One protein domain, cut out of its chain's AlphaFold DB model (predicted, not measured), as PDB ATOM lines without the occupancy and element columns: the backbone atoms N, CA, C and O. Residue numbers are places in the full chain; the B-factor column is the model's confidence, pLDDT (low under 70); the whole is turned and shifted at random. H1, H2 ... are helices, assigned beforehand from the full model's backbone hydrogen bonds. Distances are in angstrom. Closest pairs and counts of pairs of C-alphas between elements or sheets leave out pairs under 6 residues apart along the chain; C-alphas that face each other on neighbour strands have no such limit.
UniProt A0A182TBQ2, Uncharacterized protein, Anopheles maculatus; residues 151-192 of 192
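This is residues 151 to 192 of the 192 residues of an uncharacterized protein of Anopheles maculatus (UniProt A0A182TBQ2). With little regular structure, this is an open loop of chain: residues 151 to 164 lead into one short helix, H1, a single turn, H2, follows beyond its end, and the tail of residues 180 to 192 runs back past H1 and makes much of the length. The printed part has 42 residues with two named helices, H1 then H2, and no named strand; the class is all helix, with 13 residues in named elements. It is only just loose, close to compact, with a radius of gyration of the C-alphas of 11.4 A and spans of 36 by 20 by 16 A.

H1, residues 165 to 173, and H2, residues 176 to 179, are close but not clearly touching; their closest C-alphas, those of Ile 171 and Arg 179, are 6.6 A apart. In H1 every O i to N i+4 pair is within hydrogen-bond range; H2 is too short for such a pair.

H1 measures 12.3 A from C-alpha 165 at (232.069, 238.511, 251.465) to C-alpha 173. H2 measures 5.2 A and ends at C-alpha 179 at (247.887, 238.258, 253.815).

The C-alphas farthest apart, those of Pro 177 and Asn 191, are 36.5 A apart. The printed part has no cut, and the link from H1 to H2 is tight. Residues 191 to 192 have pLDDT under 70.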
ATOM      1  N   VAL A 151     250.185 229.972 246.310       89.19
ATOM      2  CA  VAL A 151     250.026 231.316 245.750       89.19
ATOM      3  C   VAL A 151     249.030 232.066 246.630       89.19
ATOM      4  O   VAL A 151     247.925 231.583 246.872       89.19
ATOM      5  N   PHE A 152     249.444 233.216 247.153       89.06
ATOM      6  CA  PHE A 152     248.620 234.083 247.996       89.06
ATOM      7  C   PHE A 152     248.104 235.286 247.202       89.06
ATOM      8  O   PHE A 152     248.683 235.667 246.187       89.06
ATOM      9  N   TYR A 153     247.025 235.900 247.687       87.19
ATOM     10  CA  TYR A 153     246.476 237.120 247.102       87.19
ATOM     11  C   TYR A 153     247.264 238.339 247.599       87.19
ATOM     12  O   TYR A 153     247.274 238.630 248.797       87.19
ATOM     13  N   GLU A 154     247.950 239.030 246.688       83.06
ATOM     14  CA  GLU A 154     248.671 240.273 246.999       83.06
ATOM     15  C   GLU A 154     247.742 241.488 246.974       83.06
ATOM     16  O   GLU A 154     247.754 242.305 247.900       83.06
ATOM     17  N   ASP A 155     246.927 241.579 245.921       87.44
ATOM     18  CA  ASP A 155     245.963 242.648 245.723       87.44
ATOM     19  C   ASP A 155     244.608 242.265 246.333       87.44
ATOM     20  O   ASP A 155     244.058 241.195 246.080       87.44
ATOM     21  N   VAL A 156     244.073 243.153 247.169       87.50
ATOM     22  CA  VAL A 156     242.759 242.974 247.800       87.50
ATOM     23  C   VAL A 156     241.613 243.355 246.872       87.50
ATOM     24  O   VAL A 156     240.464 242.997 247.150       87.50
ATOM     25  N   ASP A 157     241.908 244.091 245.804       88.38
ATOM     26  CA  ASP A 157     240.940 244.484 244.789       88.38
ATOM     27  C   ASP A 157     240.832 243.452 243.653       88.38
ATOM     28  O   ASP A 157     239.828 243.456 242.945       88.38
ATOM     29  N   ASP A 158     241.775 242.505 243.566       90.38
ATOM     30  CA  ASP A 158     241.765 241.362 242.636       90.38
ATOM     31  C   ASP A 158     241.505 240.027 243.364       90.38
ATOM     32  O   ASP A 158     242.247 239.049 243.254       90.38
ATOM     33  N   LEU A 159     240.450 239.993 244.184       91.81
ATOM     34  CA  LEU A 159     239.990 238.763 244.833       91.81
ATOM     35  C   LEU A 159     238.946 238.046 243.954       91.81
ATOM     36  O   LEU A 159     238.130 238.709 243.311       91.81
ATOM     37  N   PRO A 160     238.916 236.697 243.936       91.69
ATOM     38  CA  PRO A 160     237.941 235.938 243.155       91.69
ATOM     39  C   PRO A 160     236.495 236.315 243.484       91.69
ATOM     40  O   PRO A 160     236.128 236.397 244.653       91.69
ATOM     41  N   ALA A 161     235.646 236.439 242.459       91.31
ATOM     42  CA  ALA A 161     234.228 236.778 242.629       91.31
ATOM     43  C   ALA A 161     233.435 235.735 243.445       91.31
ATOM     44  O   ALA A 161     232.450 236.071 244.088       91.31
ATOM     45  N   GLU A 162     233.883 234.477 243.435       89.94
ATOM     46  CA  GLU A 162     233.303 233.368 244.209       89.94
ATOM     47  C   GLU A 162     233.716 233.410 245.697       89.94
ATOM     48  O   GLU A 162     233.226 232.622 246.513       89.94
ATOM     49  N   MET A 163     234.667 234.279 246.070       91.94
ATOM     50  CA  MET A 163     235.152 234.375 247.442       91.94
ATOM     51  C   MET A 163     234.062 234.965 248.349       91.94
ATOM     52  O   MET A 163     233.511 236.018 248.043       91.94
ATOM     53  N   PRO A 164     233.775 234.340 249.502       92.62
ATOM     54  CA  PRO A 164     232.796 234.860 250.450       92.62
ATOM     55  C   PRO A 164     233.049 236.290 250.942       92.62
ATOM     56  O   PRO A 164     234.164 236.604 251.354       92.62
ATOM     57  N   ASP A 165     231.996 237.111 251.011       92.38
ATOM     58  CA  ASP A 165     232.069 238.511 251.465       92.38
ATOM     59  C   ASP A 165     232.680 238.674 252.867       92.38
ATOM     60  O   ASP A 165     233.424 239.626 253.129       92.38
ATOM     61  N   ASP A 166     232.394 237.738 253.778       92.62
ATOM     62  CA  ASP A 166     232.956 237.709 255.130       92.62
ATOM     63  C   ASP A 166     234.476 237.502 255.103       92.62
ATOM     64  O   ASP A 166     235.219 238.205 255.798       92.62
ATOM     65  N   LEU A 167     234.951 236.605 254.236       93.44
ATOM     66  CA  LEU A 167     236.373 236.342 254.050       93.44
ATOM     67  C   LEU A 167     237.069 237.521 253.358       93.44
ATOM     68  O   LEU A 167     238.128 237.949 253.815       93.44
ATOM     69  N   VAL A 168     236.459 238.098 252.318       93.50
ATOM     70  CA  VAL A 168     236.969 239.302 251.637       93.50
ATOM     71  C   VAL A 168     237.151 240.449 252.634       93.50
ATOM     72  O   VAL A 168     238.208 241.084 252.680       93.50
ATOM     73  N   SER A 169     236.143 240.688 253.475       93.62
ATOM     74  CA  SER A 169     236.179 241.731 254.504       93.62
ATOM     75  C   SER A 169     237.295 241.485 255.523       93.62
ATOM     76  O   SER A 169     238.014 242.416 255.897       93.62
ATOM     77  N   HIS A 170     237.488 240.228 255.936       93.25
ATOM     78  CA  HIS A 170     238.564 239.856 256.848       93.25
ATOM     79  C   HIS A 170     239.952 240.082 256.229       93.25
ATOM     80  O   HIS A 170     240.788 240.741 256.849       93.25
ATOM     81  N   ILE A 171     240.183 239.637 254.990       93.19
ATOM     82  CA  ILE A 171     241.459 239.831 254.278       93.19
ATOM     83  C   ILE A 171     241.782 241.326 254.136       93.19
ATOM     84  O   ILE A 171     242.914 241.745 254.401       93.19
ATOM     85  N   ARG A 172     240.785 242.152 253.786       92.75
ATOM     86  CA  ARG A 172     240.935 243.615 253.675       92.75
ATOM     87  C   ARG A 172     241.305 244.277 255.006       92.75
ATOM     88  O   ARG A 172     242.026 245.273 254.997       92.75
ATOM     89  N   SER A 173     240.853 243.725 256.135       93.62
ATOM     90  CA  SER A 173     241.145 244.264 257.473       93.62
ATOM     91  C   SER A 173     242.584 244.021 257.949       93.62
ATOM     92  O   SER A 173     243.058 244.722 258.843       93.62
ATOM     93  N   LEU A 174     243.288 243.053 257.354       90.44
ATOM     94  CA  LEU A 174     244.626 242.637 257.775       90.44
ATOM     95  C   LEU A 174     245.738 243.417 257.060       90.44
ATOM     96  O   LEU A 174     245.553 243.847 255.917       90.44
ATOM     97  N   PRO A 175     246.919 243.578 257.681       88.81
ATOM     98  CA  PRO A 175     248.074 244.188 257.032       88.81
ATOM     99  C   PRO A 175     248.667 243.257 255.960       88.81
ATOM    100  O   PRO A 175     248.570 242.039 256.054       88.81
ATOM    101  N   ALA A 176     249.328 243.828 254.947       85.19
ATOM    102  CA  ALA A 176     249.907 243.090 253.816       85.19
ATOM    103  C   ALA A 176     250.765 241.845 254.164       85.19
ATOM    104  O   ALA A 176     250.585 240.830 253.492       85.19
ATOM    105  N   PRO A 177     251.677 241.852 255.164       85.38
ATOM    106  CA  PRO A 177     252.452 240.653 255.507       85.38
ATOM    107  C   PRO A 177     251.575 239.479 255.962       85.38
ATOM    108  O   PRO A 177     251.825 238.345 255.561       85.38
ATOM    109  N   ASP A 178     250.499 239.757 256.698       85.25
ATOM    110  CA  ASP A 178     249.596 238.739 257.246       85.25
ATOM    111  C   ASP A 178     248.635 238.186 256.177       85.25
ATOM    112  O   ASP A 178     247.882 237.242 256.419       85.25
ATOM    113  N   ARG A 179     248.661 238.752 254.961       88.00
ATOM    114  CA  ARG A 179     247.887 238.258 253.815       88.00
ATOM    115  C   ARG A 179     248.555 237.101 253.081       88.00
ATOM    116  O   ARG A 179     247.887 236.399 252.324       88.00
ATOM    117  N   ARG A 180     249.853 236.878 253.320       88.06
ATOM    118  CA  ARG A 180     250.686 235.869 252.645       88.06
ATOM    119  C   ARG A 180     250.456 234.464 253.203       88.06
ATOM    120  O   ARG A 180     251.370 233.816 253.708       88.06
ATOM    121  N   GLN A 181     249.215 234.005 253.130       89.06
ATOM    122  CA  GLN A 181     248.791 232.704 253.628       89.06
ATOM    123  C   GLN A 181     247.687 232.101 252.762       89.06
ATOM    124  O   GLN A 181     247.098 232.762 251.908       89.06
ATOM    125  N   VAL A 182     247.423 230.816 252.988       91.44
ATOM    126  CA  VAL A 182     246.289 230.117 252.383       91.44
ATOM    127  C   VAL A 182     245.036 230.436 253.186       91.44
ATOM    128  O   VAL A 182     245.012 230.259 254.403       91.44
ATOM    129  N   TRP A 183     243.986 230.862 252.494       92.06
ATOM    130  CA  TRP A 183     242.703 231.204 253.096       92.06
ATOM    131  C   TRP A 183     241.730 230.032 253.017       92.06
ATOM    132  O   TRP A 183     241.544 229.441 251.954       92.06
ATOM    133  N   ILE A 184     241.102 229.704 254.146       92.12
ATOM    134  CA  ILE A 184     240.097 228.643 254.258       92.12
ATOM    135  C   ILE A 184     238.894 229.222 254.996       92.12
ATOM    136  O   ILE A 184     239.048 229.857 256.037       92.12
ATOM    137  N   THR A 185     237.700 228.988 254.461       92.38
ATOM    138  CA  THR A 185     236.430 229.351 255.094       92.38
ATOM    139  C   THR A 185     235.504 228.142 255.105       92.38
ATOM    140  O   THR A 185     235.512 227.328 254.179       92.38
ATOM    141  N   CYS A 186     234.735 228.012 256.181       89.94
ATOM    142  CA  CYS A 186     233.757 226.952 256.373       89.94
ATOM    143  C   CYS A 186     232.375 227.595 256.406       89.94
ATOM    144  O   CYS A 186     232.145 228.527 257.175       89.94
ATOM    145  N   LYS A 187     231.450 227.082 255.596       89.12
ATOM    146  CA  LYS A 187     230.066 227.552 255.539       89.12
ATOM    147  C   LYS A 187     229.105 226.397 255.752       89.12
ATOM    148  O   LYS A 187     229.421 225.250 255.442       89.12
ATOM    149  N   GLU A 188     227.931 226.721 256.275       87.94
ATOM    150  CA  GLU A 188     226.810 225.791 256.289       87.94
ATOM    151  C   GLU A 188     226.373 225.478 254.851       87.94
ATOM    152  O   GLU A 188     226.402 226.343 253.973       87.94
ATOM    153  N   LEU A 189     225.974 224.230 254.606       83.38
ATOM    154  CA  LEU A 189     225.402 223.818 253.328       83.38
ATOM    155  C   LEU A 189     223.988 224.394 253.200       83.38
ATOM    156  O   LEU A 189     223.016 223.807 253.669       83.38
ATOM    157  N   THR A 190     223.864 225.539 252.539       79.69
ATOM    158  CA  THR A 190     222.569 226.065 252.106       79.69
ATOM    159  C   THR A 190     222.164 225.360 250.815       79.69
ATOM    160  O   THR A 190     222.736 225.645 249.762       79.69
ATOM    161  N   ASN A 191     221.196 224.437 250.874       60.28
ATOM    162  CA  ASN A 191     220.578 223.881 249.664       60.28
ATOM    163  C   ASN A 191     219.973 225.039 248.855       60.28
ATOM    164  O   ASN A 191     218.963 225.609 249.267       60.28
ATOM    165  N   SER A 192     220.633 225.400 247.754       48.31
ATOM    166  CA  SER A 192     220.162 226.380 246.769       48.31
ATOM    167  C   SER A 192     219.554 225.649 245.583       48.31
ATOM    168  O   SER A 192     220.159 224.631 245.172       48.31
TER     169      SER A 192